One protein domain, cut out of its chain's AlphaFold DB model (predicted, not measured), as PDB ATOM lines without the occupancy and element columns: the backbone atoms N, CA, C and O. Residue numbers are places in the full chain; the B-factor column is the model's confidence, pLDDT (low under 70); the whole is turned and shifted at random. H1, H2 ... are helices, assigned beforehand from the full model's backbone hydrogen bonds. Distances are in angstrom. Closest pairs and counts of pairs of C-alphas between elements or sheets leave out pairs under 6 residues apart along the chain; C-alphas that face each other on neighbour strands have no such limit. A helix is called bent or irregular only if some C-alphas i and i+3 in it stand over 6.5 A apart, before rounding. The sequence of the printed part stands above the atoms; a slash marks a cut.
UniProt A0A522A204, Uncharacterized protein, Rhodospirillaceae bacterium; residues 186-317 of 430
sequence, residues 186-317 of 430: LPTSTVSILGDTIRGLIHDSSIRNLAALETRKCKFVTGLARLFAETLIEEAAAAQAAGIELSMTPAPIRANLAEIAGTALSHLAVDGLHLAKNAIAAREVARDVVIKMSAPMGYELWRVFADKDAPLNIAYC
ATOM      1  N   LEU A 186      -1.504 118.644 106.745       93.88
ATOM      2  CA  LEU A 186      -1.285 117.223 106.491       93.88
ATOM      3  C   LEU A 186      -0.780 116.511 107.750       93.88
ATOM      4  O   LEU A 186       0.226 116.931 108.322       93.88
ATOM      5  N   PRO A 187      -1.383 115.373 108.133       94.38
ATOM      6  CA  PRO A 187      -0.785 114.489 109.122       94.38
ATOM      7  C   PRO A 187       0.615 114.034 108.690       94.38
ATOM      8  O   PRO A 187       0.844 113.721 107.516       94.38
ATOM      9  N   THR A 188       1.534 113.895 109.644       95.25
ATOM     10  CA  THR A 188       2.904 113.411 109.409       95.25
ATOM     11  C   THR A 188       2.908 112.029 108.740       95.25
ATOM     12  O   THR A 188       3.727 111.750 107.863       95.25
ATOM     13  N   SER A 189       1.937 111.170 109.076       94.12
ATOM     14  CA  SER A 189       1.746 109.862 108.433       94.12
ATOM     15  C   SER A 189       1.384 109.972 106.947       94.12
ATOM     16  O   SER A 189       1.867 109.185 106.133       94.12
ATOM     17  N   THR A 190       0.577 110.969 106.573       94.50
ATOM     18  CA  THR A 190       0.234 111.259 105.176       94.50
ATOM     19  C   THR A 190       1.454 111.781 104.426       94.50
ATOM     20  O   THR A 190       1.742 111.288 103.340       94.50
ATOM     21  N   VAL A 191       2.239 112.685 105.021       94.88
ATOM     22  CA  VAL A 191       3.504 113.168 104.435       94.88
ATOM     23  C   VAL A 191       4.467 112.019 104.148       94.88
ATOM     24  O   VAL A 191       5.023 111.952 103.055       94.88
ATOM     25  N   SER A 192       4.605 111.064 105.073       93.81
ATOM     26  CA  SER A 192       5.449 109.881 104.861       93.81
ATOM     27  C   SER A 192       4.999 109.021 103.674       93.81
ATOM     28  O   SER A 192       5.836 108.379 103.042       93.81
ATOM     29  N   ILE A 193       3.698 108.975 103.379       94.50
ATOM     30  CA  ILE A 193       3.141 108.211 102.256       94.50
ATOM     31  C   ILE A 193       3.348 108.931 100.931       94.50
ATOM     32  O   ILE A 193       3.732 108.296  99.948       94.50
ATOM     33  N   LEU A 194       3.096 110.242 100.914       93.94
ATOM     34  CA  LEU A 194       3.351 111.082  99.748       93.94
ATOM     35  C   LEU A 194       4.843 111.001  99.381       93.94
ATOM     36  O   LEU A 194       5.212 110.687  98.242       93.94
ATOM     37  N   GLY A 195       5.715 111.170 100.378       93.38
ATOM     38  CA  GLY A 195       7.160 111.177 100.198       93.38
ATOM     39  C   GLY A 195       7.554 112.218  99.155       93.38
ATOM     40  O   GLY A 195       7.132 113.371  99.212       93.38
ATOM     41  N   ASP A 196       8.316 111.804  98.144       92.25
ATOM     42  CA  ASP A 196       8.790 112.733  97.121       92.25
ATOM     43  C   ASP A 196       7.688 113.330  96.238       92.25
ATOM     44  O   ASP A 196       7.909 114.403  95.680       92.25
ATOM     45  N   THR A 197       6.487 112.739  96.171       93.00
ATOM     46  CA  THR A 197       5.383 113.315  95.376       93.00
ATOM     47  C   THR A 197       4.920 114.669  95.908       93.00
ATOM     48  O   THR A 197       4.310 115.431  95.166       93.00
ATOM     49  N   ILE A 198       5.262 115.018  97.156       92.69
ATOM     50  CA  ILE A 198       5.047 116.364  97.711       92.69
ATOM     51  C   ILE A 198       5.671 117.432  96.812       92.69
ATOM     52  O   ILE A 198       5.129 118.528  96.695       92.69
ATOM     53  N   ARG A 199       6.781 117.109  96.136       90.12
ATOM     54  CA  ARG A 199       7.517 118.067  95.308       90.12
ATOM     55  C   ARG A 199       6.697 118.617  94.145       90.12
ATOM     56  O   ARG A 199       6.903 119.769  93.780       90.12
ATOM     57  N   GLY A 200       5.801 117.806  93.587       90.19
ATOM     58  CA  GLY A 200       4.929 118.199  92.480       90.19
ATOM     59  C   GLY A 200       3.566 118.730  92.919       90.19
ATOM     60  O   GLY A 200       2.707 118.927  92.068       90.19
ATOM     61  N   LEU A 201       3.315 118.920  94.220       92.06
ATOM     62  CA  LEU A 201       2.047 119.496  94.663       92.06
ATOM     63  C   LEU A 201       1.998 120.986  94.312       92.06
ATOM     64  O   LEU A 201       2.890 121.742  94.690       92.06
ATOM     65  N   ILE A 202       0.951 121.395  93.594       89.88
ATOM     66  CA  ILE A 202       0.856 122.743  93.004       89.88
ATOM     67  C   ILE A 202      -0.339 123.565  93.497       89.88
ATOM     68  O   ILE A 202      -0.374 124.774  93.279       89.88
ATOM     69  N   HIS A 203      -1.300 122.952  94.194       90.88
ATOM     70  CA  HIS A 203      -2.527 123.625  94.622       90.88
ATOM     71  C   HIS A 203      -2.764 123.485  96.134       90.88
ATOM     72  O   HIS A 203      -2.634 122.407  96.707       90.88
ATOM     73  N   ASP A 204      -3.156 124.581  96.788       92.44
ATOM     74  CA  ASP A 204      -3.521 124.585  98.216       92.44
ATOM     75  C   ASP A 204      -4.738 123.676  98.483       92.44
ATOM     76  O   ASP A 204      -4.725 122.860  99.408       92.44
ATOM     77  N   SER A 205      -5.751 123.738  97.613       91.81
ATOM     78  CA  SER A 205      -6.980 122.946  97.737       91.81
ATOM     79  C   SER A 205      -6.736 121.437  97.645       91.81
ATOM     80  O   SER A 205      -7.329 120.685  98.421       91.81
ATOM     81  N   SER A 206      -5.839 120.975  96.763       91.94
ATOM     82  CA  SER A 206      -5.503 119.548  96.675       91.94
ATOM     83  C   SER A 206      -4.855 119.054  97.962       91.94
ATOM     84  O   SER A 206      -5.230 117.999  98.467       91.94
ATOM     85  N   ILE A 207      -3.942 119.834  98.544       93.69
ATOM     86  CA  ILE A 207      -3.286 119.488  99.809       93.69
ATOM     87  C   ILE A 207      -4.310 119.380 100.942       93.69
ATOM     88  O   ILE A 207      -4.299 118.396 101.684       93.69
ATOM     89  N   ARG A 208      -5.237 120.337 101.051       92.81
ATOM     90  CA  ARG A 208      -6.301 120.292 102.069       92.81
ATOM     91  C   ARG A 208      -7.229 119.093 101.880       92.81
ATOM     92  O   ARG A 208      -7.596 118.442 102.857       92.81
ATOM     93  N   ASN A 209      -7.555 118.744 100.636       92.06
ATOM     94  CA  ASN A 209      -8.346 117.551 100.335       92.06
ATOM     95  C   ASN A 209      -7.603 116.260 100.716       92.06
ATOM     96  O   ASN A 209      -8.211 115.349 101.277       92.06
ATOM     97  N   LEU A 210      -6.288 116.192 100.484       92.69
ATOM     98  CA  LEU A 210      -5.447 115.072 100.923       92.69
ATOM     99  C   LEU A 210      -5.348 114.986 102.452       92.69
ATOM    100  O   LEU A 210      -5.338 113.885 102.997       92.69
ATOM    101  N   ALA A 211      -5.321 116.119 103.157       92.19
ATOM    102  CA  ALA A 211      -5.323 116.149 104.621       92.19
ATOM    103  C   ALA A 211      -6.625 115.595 105.224       92.19
ATOM    104  O   ALA A 211      -6.601 115.017 106.309       92.19
ATOM    105  N   ALA A 212      -7.747 115.717 104.508       91.06
ATOM    106  CA  ALA A 212      -9.044 115.180 104.918       91.06
ATOM    107  C   ALA A 212      -9.225 113.675 104.624       91.06
ATOM    108  O   ALA A 212     -10.222 113.077 105.039       91.06
ATOM    109  N   LEU A 213      -8.302 113.046 103.890       90.12
ATOM    110  CA  LEU A 213      -8.357 111.620 103.582       90.12
ATOM    111  C   LEU A 213      -7.696 110.779 104.675       90.12
ATOM    112  O   LEU A 213      -6.649 111.112 105.223       90.12
ATOM    113  N   GLU A 214      -8.273 109.604 104.925       91.25
ATOM    114  CA  GLU A 214      -7.601 108.583 105.723       91.25
ATOM    115  C   GLU A 214      -6.270 108.179 105.077       91.25
ATOM    116  O   GLU A 214      -6.174 107.970 103.865       91.25
ATOM    117  N   THR A 215      -5.262 107.930 105.908       90.69
ATOM    118  CA  THR A 215      -3.906 107.521 105.514       90.69
ATOM    119  C   THR A 215      -3.884 106.375 104.483       90.69
ATOM    120  O   THR A 215      -3.122 106.413 103.516       90.69
ATOM    121  N   ARG A 216      -4.761 105.365 104.620       91.62
ATOM    122  CA  ARG A 216      -4.868 104.249 103.653       91.62
ATOM    123  C   ARG A 216      -5.362 104.703 102.276       91.62
ATOM    124  O   ARG A 216      -4.859 104.226 101.262       91.62
ATOM    125  N   LYS A 217      -6.321 105.629 102.247       93.06
ATOM    126  CA  LYS A 217      -6.877 106.221 101.023       93.06
ATOM    127  C   LYS A 217      -5.831 107.092 100.331       93.06
ATOM    128  O   LYS A 217      -5.633 106.935  99.129       93.06
ATOM    129  N   CYS A 218      -5.075 107.888 101.096       93.06
ATOM    130  CA  CYS A 218      -3.914 108.634 100.597       93.06
ATOM    131  C   CYS A 218      -2.889 107.721  99.917       93.06
ATOM    132  O   CYS A 218      -2.429 108.029  98.820       93.06
ATOM    133  N   LYS A 219      -2.566 106.568 100.521       94.94
ATOM    134  CA  LYS A 219      -1.633 105.592  99.929       94.94
ATOM    135  C   LYS A 219      -2.091 105.116  98.557       94.94
ATOM    136  O   LYS A 219      -1.276 105.022  97.644       94.94
ATOM    137  N   PHE A 220      -3.381 104.833  98.417       94.88
ATOM    138  CA  PHE A 220      -3.951 104.385  97.155       94.88
ATOM    139  C   PHE A 220      -3.871 105.468  96.070       94.88
ATOM    140  O   PHE A 220      -3.300 105.210  95.015       94.88
ATOM    141  N   VAL A 221      -4.359 106.686  96.336       94.62
ATOM    142  CA  VAL A 221      -4.348 107.768  95.328       94.62
ATOM    143  C   VAL A 221      -2.933 108.229  94.974       94.62
ATOM    144  O   VAL A 221      -2.654 108.514  93.815       94.62
ATOM    145  N   THR A 222      -2.004 108.198  95.934       95.50
ATOM    146  CA  THR A 222      -0.574 108.433  95.671       95.50
ATOM    147  C   THR A 222      -0.002 107.350  94.758       95.50
ATOM    148  O   THR A 222       0.763 107.650  93.847       95.50
ATOM    149  N   GLY A 223      -0.385 106.087  94.979       95.62
ATOM    150  CA  GLY A 223      -0.003 104.969  94.119       95.62
ATOM    151  C   GLY A 223      -0.541 105.103  92.695       95.62
ATOM    152  O   GLY A 223       0.203 104.854  91.753       95.62
ATOM    153  N   LEU A 224      -1.791 105.552  92.524       95.38
ATOM    154  CA  LEU A 224      -2.358 105.832  91.199       95.38
ATOM    155  C   LEU A 224      -1.626 106.973  90.486       95.38
ATOM    156  O   LEU A 224      -1.318 106.852  89.307       95.38
ATOM    157  N   ALA A 225      -1.311 108.057  91.196       95.56
ATOM    158  CA  ALA A 225      -0.592 109.186  90.615       95.56
ATOM    159  C   ALA A 225       0.852 108.828  90.211       95.56
ATOM    160  O   ALA A 225       1.352 109.315  89.199       95.56
ATOM    161  N   ARG A 226       1.517 107.943  90.970       95.50
ATOM    162  CA  ARG A 226       2.820 107.377  90.579       95.50
ATOM    163  C   ARG A 226       2.705 106.474  89.357       95.50
ATOM    164  O   ARG A 226       3.490 106.649  88.437       95.50
ATOM    165  N   LEU A 227       1.702 105.596  89.317       95.56
ATOM    166  CA  LEU A 227       1.448 104.732  88.163       95.56
ATOM    167  C   LEU A 227       1.213 105.555  86.890       95.56
ATOM    168  O   LEU A 227       1.783 105.246  85.855       95.56
ATOM    169  N   PHE A 228       0.439 106.637  86.987       94.62
ATOM    170  CA  PHE A 228       0.250 107.586  85.889       94.62
ATOM    171  C   PHE A 228       1.583 108.155  85.383       94.62
ATOM    172  O   PHE A 228       1.849 108.153  84.183       94.62
ATOM    173  N   ALA A 229       2.441 108.616  86.300       93.25
ATOM    174  CA  ALA A 229       3.750 109.156  85.949       93.25
ATOM    175  C   ALA A 229       4.658 108.104  85.291       93.25
ATOM    176  O   ALA A 229       5.306 108.400  84.292       93.25
ATOM    177  N   GLU A 230       4.685 106.884  85.832       93.25
ATOM    178  CA  GLU A 230       5.437 105.749  85.285       93.25
ATOM    179  C   GLU A 230       4.972 105.416  83.863       93.25
ATOM    180  O   GLU A 230       5.795 105.379  82.954       93.25
ATOM    181  N   THR A 231       3.658 105.289  83.646       92.31
ATOM    182  CA  THR A 231       3.086 105.010  82.320       92.31
ATOM    183  C   THR A 231       3.450 106.095  81.305       92.31
ATOM    184  O   THR A 231       3.890 105.773  80.204       92.31
ATOM    185  N   LEU A 232       3.341 107.380  81.664       89.94
ATOM    186  CA  LEU A 232       3.736 108.466  80.761       89.94
ATOM    187  C   LEU A 232       5.227 108.430  80.398       89.94
ATOM    188  O   LEU A 232       5.579 108.677  79.246       89.94
ATOM    189  N   ILE A 233       6.102 108.141  81.365       88.12
ATOM    190  CA  ILE A 233       7.551 108.064  81.135       88.12
ATOM    191  C   ILE A 233       7.894 106.871  80.235       88.12
ATOM    192  O   ILE A 233       8.680 107.019  79.299       88.12
ATOM    193  N   GLU A 234       7.309 105.701  80.499       88.44
ATOM    194  CA  GLU A 234       7.529 104.484  79.710       88.44
ATOM    195  C   GLU A 234       7.062 104.655  78.262       88.44
ATOM    196  O   GLU A 234       7.792 104.312  77.331       88.44
ATOM    197  N   GLU A 235       5.881 105.240  78.054       85.44
ATOM    198  CA  GLU A 235       5.355 105.482  76.710       85.44
ATOM    199  C   GLU A 235       6.165 106.542  75.954       85.44
ATOM    200  O   GLU A 235       6.450 106.363  74.768       85.44
ATOM    201  N   ALA A 236       6.622 107.598  76.635       82.00
ATOM    202  CA  ALA A 236       7.520 108.585  76.040       82.00
ATOM    203  C   ALA A 236       8.857 107.963  75.605       82.00
ATOM    204  O   ALA A 236       9.339 108.236  74.505       82.00
ATOM    205  N   ALA A 237       9.435 107.090  76.437       84.12
ATOM    206  CA  ALA A 237      10.662 106.372  76.108       84.12
ATOM    207  C   ALA A 237      10.467 105.414  74.918       84.12
ATOM    208  O   ALA A 237      11.321 105.353  74.030       84.12
ATOM    209  N   ALA A 238       9.336 104.704  74.865       84.56
ATOM    210  CA  ALA A 238       9.004 103.805  73.762       84.56
ATOM    211  C   ALA A 238       8.805 104.560  72.436       84.56
ATOM    212  O   ALA A 238       9.339 104.143  71.408       84.56
ATOM    213  N   ALA A 239       8.095 105.692  72.452       81.38
ATOM    214  CA  ALA A 239       7.893 106.516  71.263       81.38
ATOM    215  C   ALA A 239       9.208 107.114  70.743       81.38
ATOM    216  O   ALA A 239       9.469 107.080  69.540       81.38
ATOM    217  N   GLN A 240      10.077 107.578  71.650       81.31
ATOM    218  CA  GLN A 240      11.409 108.063  71.295       81.31
ATOM    219  C   GLN A 240      12.263 106.956  70.658       81.31
ATOM    220  O   GLN A 240      12.926 107.200  69.651       81.31
ATOM    221  N   ALA A 241      12.226 105.737  71.204       83.75
ATOM    222  CA  ALA A 241      12.921 104.586  70.627       83.75
ATOM    223  C   ALA A 241      12.378 104.203  69.237       83.75
ATOM    224  O   ALA A 241      13.138 103.738  68.390       83.75
ATOM    225  N   ALA A 242      11.085 104.429  68.992       83.81
ATOM    226  CA  ALA A 242      10.430 104.194  67.707       83.81
ATOM    227  C   ALA A 242      10.593 105.350  66.696       83.81
ATOM    228  O   ALA A 242      10.122 105.234  65.568       83.81
ATOM    229  N   GLY A 243      11.241 106.460  67.074       80.31
ATOM    230  CA  GLY A 243      11.399 107.637  66.212       80.31
ATOM    231  C   GLY A 243      10.095 108.396  65.941       80.31
ATOM    232  O   GLY A 243      10.014 109.140  64.968       80.31
ATOM    233  N   ILE A 244       9.073 108.200  66.778       76.88
ATOM    234  CA  ILE A 244       7.773 108.860  66.649       76.88
ATOM    235  C   ILE A 244       7.826 110.177  67.427       76.88
ATOM    236  O   ILE A 244       8.038 110.179  68.643       76.88
ATOM    237  N   GLU A 245       7.601 111.303  66.747       61.94
ATOM    238  CA  GLU A 245       7.345 112.572  67.428       61.94
ATOM    239  C   GLU A 245       5.980 112.502  68.122       61.94
ATOM    240  O   GLU A 245       4.928 112.456  67.486       61.94
ATOM    241  N   LEU A 246       5.987 112.471  69.454       59.12
ATOM    242  CA  LEU A 246       4.760 112.588  70.229       59.12
ATOM    243  C   LEU A 246       4.219 114.017  70.100       59.12
ATOM    244  O   LEU A 246       4.879 114.973  70.490       59.12
ATOM    245  N   SER A 247       2.974 114.151  69.631       51.06
ATOM    246  CA  SER A 247       2.231 115.424  69.577       51.06
ATOM    247  C   SER A 247       1.872 115.990  70.965       51.06
ATOM    248  O   SER A 247       1.232 117.039  71.061       51.06
ATOM    249  N   MET A 248       2.250 115.313  72.052       49.94
ATOM    250  CA  MET A 248       2.101 115.852  73.399       49.94
ATOM    251  C   MET A 248       3.274 116.779  73.708       49.94
ATOM    252  O   MET A 248       4.429 116.418  73.502       49.94
ATOM    253  N   THR A 249       2.951 117.974  74.208       42.78
ATOM    254  CA  THR A 249       3.876 119.038  74.622       42.78
ATOM    255  C   THR A 249       5.245 118.516  75.092       42.78
ATOM    256  O   THR A 249       5.299 117.700  76.018       42.78
ATOM    257  N   PRO A 250       6.355 119.003  74.505       40.03
ATOM    258  CA  PRO A 250       7.698 118.488  74.746       40.03
ATOM    259  C   PRO A 250       8.218 118.962  76.108       40.03
ATOM    260  O   PRO A 250       8.958 119.933  76.199       40.03
ATOM    261  N   ALA A 251       7.814 118.300  77.189       39.00
ATOM    262  CA  ALA A 251       8.406 118.477  78.514       39.00
ATOM    263  C   ALA A 251       7.969 117.333  79.441       39.00
ATOM    264  O   ALA A 251       7.090 117.540  80.276       39.00
ATOM    265  N   PRO A 252       8.516 116.106  79.297       48.94
ATOM    266  CA  PRO A 252       9.206 115.573  80.474       48.94
ATOM    267  C   PRO A 252      10.282 114.495  80.210       48.94
ATOM    268  O   PRO A 252      10.470 113.628  81.052       48.94
ATOM    269  N   ILE A 253      11.066 114.510  79.127       45.78
ATOM    270  CA  ILE A 253      12.139 113.484  78.964       45.78
ATOM    271  C   ILE A 253      13.278 113.651  80.014       45.78
ATOM    272  O   ILE A 253      14.128 112.784  80.195       45.78
ATOM    273  N   ARG A 254      13.254 114.735  80.808       46.72
ATOM    274  CA  ARG A 254      14.042 114.904  82.048       46.72
ATOM    275  C   ARG A 254      13.192 115.198  83.294       46.72
ATOM    276  O   ARG A 254      13.718 115.748  84.260       46.72
ATOM    277  N   ALA A 255      11.890 114.913  83.293       55.78
ATOM    278  CA  ALA A 255      11.085 115.215  84.472       55.78
ATOM    279  C   ALA A 255      11.310 114.183  85.574       55.78
ATOM    280  O   ALA A 255      11.384 112.975  85.353       55.78
ATOM    281  N   ASN A 256      11.397 114.692  86.794       81.12
ATOM    282  CA  ASN A 256      11.441 113.893  87.997       81.12
ATOM    283  C   ASN A 256      10.096 113.158  88.146       81.12
ATOM    284  O   ASN A 256       9.060 113.813  88.248       81.12
ATOM    285  N   LEU A 257      10.097 111.819  88.194       88.94
ATOM    286  CA  LEU A 257       8.896 110.996  88.434       88.94
ATOM    287  C   LEU A 257       8.049 111.546  89.592       88.94
ATOM    288  O   LEU A 257       6.822 111.570  89.528       88.94
ATOM    289  N   ALA A 258       8.714 112.046  90.634       90.19
ATOM    290  CA  ALA A 258       8.077 112.654  91.790       90.19
ATOM    291  C   ALA A 258       7.259 113.919  91.464       90.19
ATOM    292  O   ALA A 258       6.212 114.140  92.067       90.19
ATOM    293  N   GLU A 259       7.715 114.744  90.523       89.94
ATOM    294  CA  GLU A 259       7.043 115.986  90.124       89.94
ATOM    295  C   GLU A 259       5.825 115.703  89.244       89.94
ATOM    296  O   GLU A 259       4.757 116.260  89.504       89.94
ATOM    297  N   ILE A 260       5.938 114.780  88.280       91.06
ATOM    298  CA  ILE A 260       4.785 114.344  87.475       91.06
ATOM    299  C   ILE A 260       3.739 113.703  88.387       91.06
ATOM    300  O   ILE A 260       2.570 114.083  88.348       91.06
ATOM    301  N   ALA A 261       4.153 112.784  89.264       93.50
ATOM    302  CA  ALA A 261       3.243 112.130  90.196       93.50
ATOM    303  C   ALA A 261       2.600 113.131  91.169       93.50
ATOM    304  O   ALA A 261       1.415 113.022  91.468       93.50
ATOM    305  N   GLY A 262       3.343 114.127  91.657       93.06
ATOM    306  CA  GLY A 262       2.786 115.185  92.504       93.06
ATOM    307  C   GLY A 262       1.782 116.078  91.772       93.06
ATOM    308  O   GLY A 262       0.739 116.423  92.331       93.06
ATOM    309  N   THR A 263       2.056 116.395  90.506       92.62
ATOM    310  CA  THR A 263       1.157 117.193  89.662       92.62
ATOM    311  C   THR A 263      -0.117 116.403  89.381       92.62
ATOM    312  O   THR A 263      -1.220 116.890  89.612       92.62
ATOM    313  N   ALA A 264       0.025 115.131  89.011       93.25
ATOM    314  CA  ALA A 264      -1.083 114.210  88.788       93.25
ATOM    315  C   ALA A 264      -1.948 114.039  90.040       93.25
ATOM    316  O   ALA A 264      -3.173 114.126  89.969       93.25
ATOM    317  N   LEU A 265      -1.310 113.875  91.201       94.38
ATOM    318  CA  LEU A 265      -1.998 113.812  92.483       94.38
ATOM    319  C   LEU A 265      -2.728 115.121  92.800       94.38
ATOM    320  O   LEU A 265      -3.833 115.081  93.340       94.38
ATOM    321  N   SER A 266      -2.139 116.268  92.451       92.19
ATOM    322  CA  SER A 266      -2.806 117.561  92.592       92.19
ATOM    323  C   SER A 266      -4.059 117.625  91.738       92.19
ATOM    324  O   SER A 266      -5.105 117.933  92.288       92.19
ATOM    325  N   HIS A 267      -4.001 117.269  90.453       91.44
ATOM    326  CA  HIS A 267      -5.182 117.262  89.583       91.44
ATOM    327  C   HIS A 267      -6.278 116.314  90.089       91.44
ATOM    328  O   HIS A 267      -7.429 116.726  90.208       91.44
ATOM    329  N   LEU A 268      -5.917 115.093  90.499       90.50
ATOM    330  CA  LEU A 268      -6.865 114.133  91.076       90.50
ATOM    331  C   LEU A 268      -7.558 114.666  92.344       90.50
ATOM    332  O   LEU A 268      -8.706 114.317  92.620       90.50
ATOM    333  N   ALA A 269      -6.865 115.485  93.138       88.44
ATOM    334  CA  ALA A 269      -7.388 116.019  94.390       88.44
ATOM    335  C   ALA A 269      -7.978 117.440  94.278       88.44
ATOM    336  O   ALA A 269      -8.750 117.811  95.163       88.44
ATOM    337  N   VAL A 270      -7.652 118.236  93.249       82.50
ATOM    338  CA  VAL A 270      -8.135 119.624  93.067       82.50
ATOM    339  C   VAL A 270      -9.593 119.665  92.662       82.50
ATOM    340  O   VAL A 270     -10.367 120.355  93.322       82.50
ATOM    341  N   ASP A 271      -9.966 118.907  91.630       69.50
ATOM    342  CA  ASP A 271     -11.340 118.905  91.109       69.50
ATOM    343  C   ASP A 271     -12.327 118.345  92.144       69.50
ATOM    344  O   ASP A 271     -13.534 118.543  92.064       69.50
ATOM    345  N   GLY A 272     -11.798 117.739  93.205       63.25
ATOM    346  CA  GLY A 272     -12.440 117.621  94.496       63.25
ATOM    347  C   GLY A 272     -12.137 116.279  95.134       63.25
ATOM    348  O   GLY A 272     -11.814 115.292  94.474       63.25
ATOM    349  N   LEU A 273     -12.353 116.207  96.448       76.38
ATOM    350  CA  LEU A 273     -12.300 114.954  97.203       76.38
ATOM    351  C   LEU A 273     -13.185 113.851  96.580       76.38
ATOM    352  O   LEU A 273     -12.960 112.670  96.834       76.38
ATOM    353  N   HIS A 274     -14.191 114.227  95.786       84.38
ATOM    354  CA  HIS A 274     -15.105 113.306  95.125       84.38
ATOM    355  C   HIS A 274     -14.425 112.447  94.044       84.38
ATOM    356  O   HIS A 274     -14.638 111.240  94.064       84.38
ATOM    357  N   LEU A 275     -13.547 112.992  93.187       86.56
ATOM    358  CA  LEU A 275     -12.839 112.187  92.177       86.56
ATOM    359  C   LEU A 275     -11.901 111.179  92.835       86.56
ATOM    360  O   LEU A 275     -11.936 109.991  92.522       86.56
ATOM    361  N   ALA A 276     -11.129 111.628  93.828       84.69
ATOM    362  CA  ALA A 276     -10.294 110.748  94.637       84.69
ATOM    363  C   ALA A 276     -11.126 109.638  95.310       84.69
ATOM    364  O   ALA A 276     -10.752 108.467  95.264       84.69
ATOM    365  N   LYS A 277     -12.280 109.980  95.903       88.38
ATOM    366  CA  LYS A 277     -13.208 109.011  96.511       88.38
ATOM    367  C   LYS A 277     -13.773 108.022  95.492       88.38
ATOM    368  O   LYS A 277     -13.844 106.837  95.805       88.38
ATOM    369  N   ASN A 278     -14.134 108.475  94.298       89.94
ATOM    370  CA  ASN A 278     -14.671 107.619  93.245       89.94
ATOM    371  C   ASN A 278     -13.591 106.694  92.673       89.94
ATOM    372  O   ASN A 278     -13.839 105.502  92.516       89.94
ATOM    373  N   ALA A 279     -12.363 107.183  92.483       86.50
ATOM    374  CA  ALA A 279     -11.219 106.346  92.125       86.50
ATOM    375  C   ALA A 279     -10.940 105.272  93.192       86.50
ATOM    376  O   ALA A 279     -10.653 104.121  92.863       86.50
ATOM    377  N   ILE A 280     -11.073 105.619  94.479       88.88
ATOM    378  CA  ILE A 280     -10.981 104.660  95.594       88.88
ATOM    379  C   ILE A 280     -12.132 103.644  95.552       88.88
ATOM    380  O   ILE A 280     -11.908 102.461  95.808       88.88
ATOM    381  N   ALA A 281     -13.356 104.075  95.245       90.38
ATOM    382  CA  ALA A 281     -14.497 103.173  95.099       90.38
ATOM    383  C   ALA A 281     -14.293 102.199  93.923       90.38
ATOM    384  O   ALA A 281     -14.590 101.015  94.046       90.38
ATOM    385  N   ALA A 282     -13.681 102.670  92.835       90.19
ATOM    386  CA  ALA A 282     -13.327 101.899  91.647       90.19
ATOM    387  C   ALA A 282     -11.958 101.189  91.749       90.19
ATOM    388  O   ALA A 282     -11.350 100.873  90.725       90.19
ATOM    389  N   ARG A 283     -11.442 100.926  92.961       90.00
ATOM    390  CA  ARG A 283     -10.060 100.445  93.196       90.00
ATOM    391  C   ARG A 283      -9.622  99.242  92.357       90.00
ATOM    392  O   ARG A 283      -8.434  99.112  92.076       90.00
ATOM    393  N   GLU A 284     -10.555  98.357  92.014       91.31
ATOM    394  CA  GLU A 284     -10.281  97.112  91.288       91.31
ATOM    395  C   GLU A 284      -9.933  97.372  89.822       91.31
ATOM    396  O   GLU A 284      -9.137  96.640  89.242       91.31
ATOM    397  N   VAL A 285     -10.471  98.453  89.251       94.25
ATOM    398  CA  VAL A 285     -10.316  98.811  87.836       94.25
ATOM    399  C   VAL A 285      -9.496 100.082  87.621       94.25
ATOM    400  O   VAL A 285      -8.910 100.261  86.561       94.25
ATOM    401  N   ALA A 286      -9.373 100.946  88.633       94.06
ATOM    402  CA  ALA A 286      -8.709 102.244  88.514       94.06
ATOM    403  C   ALA A 286      -7.256 102.153  88.016       94.06
ATOM    404  O   ALA A 286      -6.810 103.023  87.274       94.06
ATOM    405  N   ARG A 287      -6.514 101.099  88.387       95.25
ATOM    406  CA  ARG A 287      -5.144 100.890  87.886       95.25
ATOM    407  C   ARG A 287      -5.115 100.628  86.383       95.25
ATOM    408  O   ARG A 287      -4.267 101.186  85.698       95.25
ATOM    409  N   ASP A 288      -6.032  99.799  85.892       94.50
ATOM    410  CA  ASP A 288      -6.135  99.470  84.470       94.50
ATOM    411  C   ASP A 288      -6.562 100.697  83.651       94.50
ATOM    412  O   ASP A 288      -5.972 100.987  82.614       94.50
ATOM    413  N   VAL A 289      -7.499 101.494  84.182       95.56
ATOM    414  CA  VAL A 289      -7.879 102.795  83.604       95.56
ATOM    415  C   VAL A 289      -6.667 103.717  83.487       95.56
ATOM    416  O   VAL A 289      -6.432 104.266  82.417       95.56
ATOM    417  N   VAL A 290      -5.864 103.866  84.548       95.56
ATOM    418  CA  VAL A 290      -4.654 104.705  84.501       95.56
ATOM    419  C   VAL A 290      -3.685 104.203  83.428       95.56
ATOM    420  O   VAL A 290      -3.273 104.994  82.588       95.56
ATOM    421  N   ILE A 291      -3.379 102.904  83.380       94.19
ATOM    422  CA  ILE A 291      -2.451 102.343  82.379       94.19
ATOM    423  C   ILE A 291      -2.945 102.599  80.947       94.19
ATOM    424  O   ILE A 291      -2.162 102.959  80.073       94.19
ATOM    425  N   LYS A 292      -4.246 102.440  80.692       93.81
ATOM    426  CA  LYS A 292      -4.822 102.629  79.353       93.81
ATOM    427  C   LYS A 292      -4.930 104.097  78.948       93.81
ATOM    428  O   LYS A 292      -4.744 104.408  77.774       93.81
ATOM    429  N   MET A 293      -5.246 104.975  79.902       94.25
ATOM    430  CA  MET A 293      -5.691 106.342  79.618       94.25
ATOM    431  C   MET A 293      -4.655 107.431  79.906       94.25
ATOM    432  O   MET A 293      -4.878 108.573  79.509       94.25
ATOM    433  N   SER A 294      -3.525 107.109  80.553       92.19
ATOM    434  CA  SER A 294      -2.510 108.109  80.929       92.19
ATOM    435  C   SER A 294      -2.018 108.924  79.736       92.19
ATOM    436  O   SER A 294      -2.093 110.147  79.776       92.19
ATOM    437  N   ALA A 295      -1.559 108.276  78.665       89.00
ATOM    438  CA  ALA A 295      -1.087 108.977  77.474       89.00
ATOM    439  C   ALA A 295      -2.189 109.632  76.629       89.00
ATOM    440  O   ALA A 295      -2.025 110.800  76.288       89.00
ATOM    441  N   PRO A 296      -3.319 108.970  76.300       89.06
ATOM    442  CA  PRO A 296      -4.320 109.595  75.434       89.06
ATOM    443  C   PRO A 296      -5.066 110.764  76.097       89.06
ATOM    444  O   PRO A 296      -5.591 111.614  75.386       89.06
ATOM    445  N   MET A 297      -5.142 110.826  77.433       90.31
ATOM    446  CA  MET A 297      -5.865 111.896  78.140       90.31
ATOM    447  C   MET A 297      -4.969 112.825  78.968       90.31
ATOM    448  O   MET A 297      -5.403 113.913  79.346       90.31
ATOM    449  N   GLY A 298      -3.739 112.428  79.300       90.06
ATOM    450  CA  GLY A 298      -2.905 113.176  80.236       90.06
ATOM    451  C   GLY A 298      -3.621 113.398  81.575       90.06
ATOM    452  O   GLY A 298      -4.287 112.508  82.102       90.06
ATOM    453  N   TYR A 299      -3.524 114.607  82.125       90.44
ATOM    454  CA  TYR A 299      -4.155 114.951  83.406       90.44
ATOM    455  C   TYR A 299      -5.692 114.963  83.373       90.44
ATOM    456  O   TYR A 299      -6.318 114.852  84.426       90.44
ATOM    457  N   GLU A 300      -6.314 115.036  82.194       90.25
ATOM    458  CA  GLU A 300      -7.776 115.009  82.050       90.25
ATOM    459  C   GLU A 300      -8.376 113.634  82.374       90.25
ATOM    460  O   GLU A 300      -9.582 113.526  82.604       90.25
ATOM    461  N   LEU A 301      -7.550 112.580  82.464       92.56
ATOM    462  CA  LEU A 301      -8.014 111.227  82.780       92.56
ATOM    463  C   LEU A 301      -8.813 111.181  84.085       92.56
ATOM    464  O   LEU A 301      -9.727 110.373  84.219       92.56
ATOM    465  N   TRP A 302      -8.496 112.038  85.061       93.56
ATOM    466  CA  TRP A 302      -9.133 111.984  86.376       93.56
ATOM    467  C   TRP A 302     -10.632 112.284  86.308       93.56
ATOM    468  O   TRP A 302     -11.387 111.765  87.132       93.56
ATOM    469  N   ARG A 303     -11.082 113.024  85.285       92.19
ATOM    470  CA  ARG A 303     -12.503 113.310  85.040       92.19
ATOM    471  C   ARG A 303     -13.316 112.062  84.712       92.19
ATOM    472  O   ARG A 303     -14.513 112.051  84.971       92.19
ATOM    473  N   VAL A 304     -12.679 110.983  84.249       92.00
ATOM    474  CA  VAL A 304     -13.327 109.671  84.075       92.00
ATOM    475  C   VAL A 304     -13.956 109.191  85.382       92.00
ATOM    476  O   VAL A 304     -15.030 108.603  85.366       92.00
ATOM    477  N   PHE A 305     -13.328 109.467  86.528       93.12
ATOM    478  CA  PHE A 305     -13.854 109.058  87.830       93.12
ATOM    479  C   PHE A 305     -15.015 109.937  88.323       93.12
ATOM    480  O   PHE A 305     -15.549 109.676  89.400       93.12
ATOM    481  N   ALA A 306     -15.417 110.976  87.583       91.38
ATOM    482  CA  ALA A 306     -16.634 111.727  87.892       91.38
ATOM    483  C   ALA A 306     -17.886 110.876  87.637       91.38
ATOM    484  O   ALA A 306     -18.853 110.963  88.394       91.38
ATOM    485  N   ASP A 307     -17.834 110.022  86.613       90.69
ATOM    486  CA  ASP A 307     -18.868 109.049  86.285       90.69
ATOM    487  C   ASP A 307     -18.567 107.709  86.982       90.69
ATOM    488  O   ASP A 307     -17.425 107.253  87.069       90.69
ATOM    489  N   LYS A 308     -19.610 107.079  87.522       89.06
ATOM    490  CA  LYS A 308     -19.523 105.804  88.234       89.06
ATOM    491  C   LYS A 308     -19.228 104.634  87.290       89.06
ATOM    492  O   LYS A 308     -18.528 103.706  87.696       89.06
ATOM    493  N   ASP A 309     -19.752 104.672  86.069       89.94
ATOM    494  CA  ASP A 309     -19.695 103.541  85.137       89.94
ATOM    495  C   ASP A 309     -18.511 103.657  84.164       89.94
ATOM    496  O   ASP A 309     -17.970 102.642  83.713       89.94
ATOM    497  N   ALA A 310     -18.028 104.876  83.913       93.25
ATOM    498  CA  ALA A 310     -16.920 105.136  82.995       93.25
ATOM    499  C   ALA A 310     -15.626 104.352  83.311       93.25
ATOM    500  O   ALA A 310     -15.072 103.750  82.383       93.25
ATOM    501  N   PRO A 311     -15.140 104.254  84.573       94.38
ATOM    502  CA  PRO A 311     -13.952 103.457  84.882       94.38
ATOM    503  C   PRO A 311     -14.116 101.980  84.513       94.38
ATOM    504  O   PRO A 311     -13.173 101.337  84.056       94.38
ATOM    505  N   LEU A 312     -15.322 101.440  84.701       93.38
ATOM    506  CA  LEU A 312     -15.624 100.046  84.411       93.38
ATOM    507  C   LEU A 312     -15.680  99.802  82.896       93.38
ATOM    508  O   LEU A 312     -15.094  98.832  82.414       93.38
ATOM    509  N   ASN A 313     -16.317 100.701  82.142       93.19
ATOM    510  CA  ASN A 313     -16.380 100.625  80.680       93.19
ATOM    511  C   ASN A 313     -14.979 100.659  80.053       93.19
ATOM    512  O   ASN A 313     -14.656  99.811  79.219       93.19
ATOM    513  N   ILE A 314     -14.113 101.563  80.522       95.19
ATOM    514  CA  ILE A 314     -12.722 101.669  80.055       95.19
ATOM    515  C   ILE A 314     -11.914 100.426  80.424       95.19
ATOM    516  O   ILE A 314     -11.142  99.919  79.605       95.19
ATOM    517  N   ALA A 315     -12.095  99.899  81.634       94.00
ATOM    518  CA  ALA A 315     -11.380  98.704  82.058       94.00
ATOM    519  C   ALA A 315     -11.761  97.467  81.230       94.00
ATOM    520  O   ALA A 315     -10.903  96.648  80.899       94.00
ATOM    521  N   TYR A 316     -13.021  97.350  80.806       93.06
ATOM    522  CA  TYR A 316     -13.426  96.292  79.879       93.06
ATOM    523  C   TYR A 316     -13.031  96.571  78.427       93.06
ATOM    524  O   TYR A 316     -12.836  95.623  77.665       93.06
ATOM    525  N   CYS A 317     -12.891  97.834  78.026       94.19
ATOM    526  CA  CYS A 317     -12.468  98.204  76.681       94.19
ATOM    527  C   CYS A 317     -11.058  97.658  76.370       94.19
ATOM    528  O   CYS A 317     -10.142  97.821  77.190       94.19
TER     529      CYS A 317
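Overview. This is residues 186 to 317 of the 430 residues of an uncharacterized protein of Rhodospirillaceae bacterium (UniProt A0A522A204). One long helix, H3, runs through the domain between two groups of shorter helices: H1, H2 and H4 on one side, H5, the bent H6 and H7 on the other. H4 crosses H3 near the middle of the domain, and H7 packs on H6a, away from H3. The printed part has 132 residues with seven named helices, H1 to H7, and no named strand: all helix, mostly crossed in packing. It is compact, with a radius of gyration of the C-alphas of 14.4 A and spans of 45 by 33 by 19 A.

Along the chain. Find C-alpha 188 at (2.904, 113.411, 109.409), where H1 begins and runs to 200; it is irregular, C-alphas 193 and 196 being 8.9 A apart. H2 holds residues 204 to 211, H3 215 to 241 over 38.8 A, H4 257 to 270 over 19.6 A, and H5 273 to 281. H6, 283 to 306, is one helix by its hydrogen bonds but bent, with C-alphas 296 and 299 9.6 A apart: arm H6a is 283 to 296, H6b 299 to 306. Both arms are irregular: C-alphas 292 and 295 are 7.6 A apart, 299 and 302 6.51 A. H7, 310 to 316, ends at (-13.426, 96.292, 79.879).

Arrangement. Start at the hub, H4: its closest C-alphas to H3 are Ala 261 to Arg 226, 4.8 A, at a steep tilt of 54 degrees. H2 touches residues 265 to 270 of H4 alone, Ser 206 to Val 270 being closest at 4.5 A. H5 touches H6b, Leu 275 to Phe 305, 5.5 A. H7 touches H6a, Val 289 to Ala 315, 5.6 A, about perpendicular at 89 degrees. Every O i to N i+4 pair is within hydrogen-bond range in H2, H3, H4, H5 and H7, against 4 of 9 in H1, 6 of 10 in H6a and 0 of 4 in H6b; O i to N i+3 gives 8 of 10 in H1 and 4 of 5 in H6b.

Size, cuts and confidence. The farthest C-alphas, Pro 187 and Gly 243, are 45.1 A apart. The printed part has no cut; the link from H3 to H4 is long, and pLDDT is under 70 at residues 245 to 255 and 271 to 272.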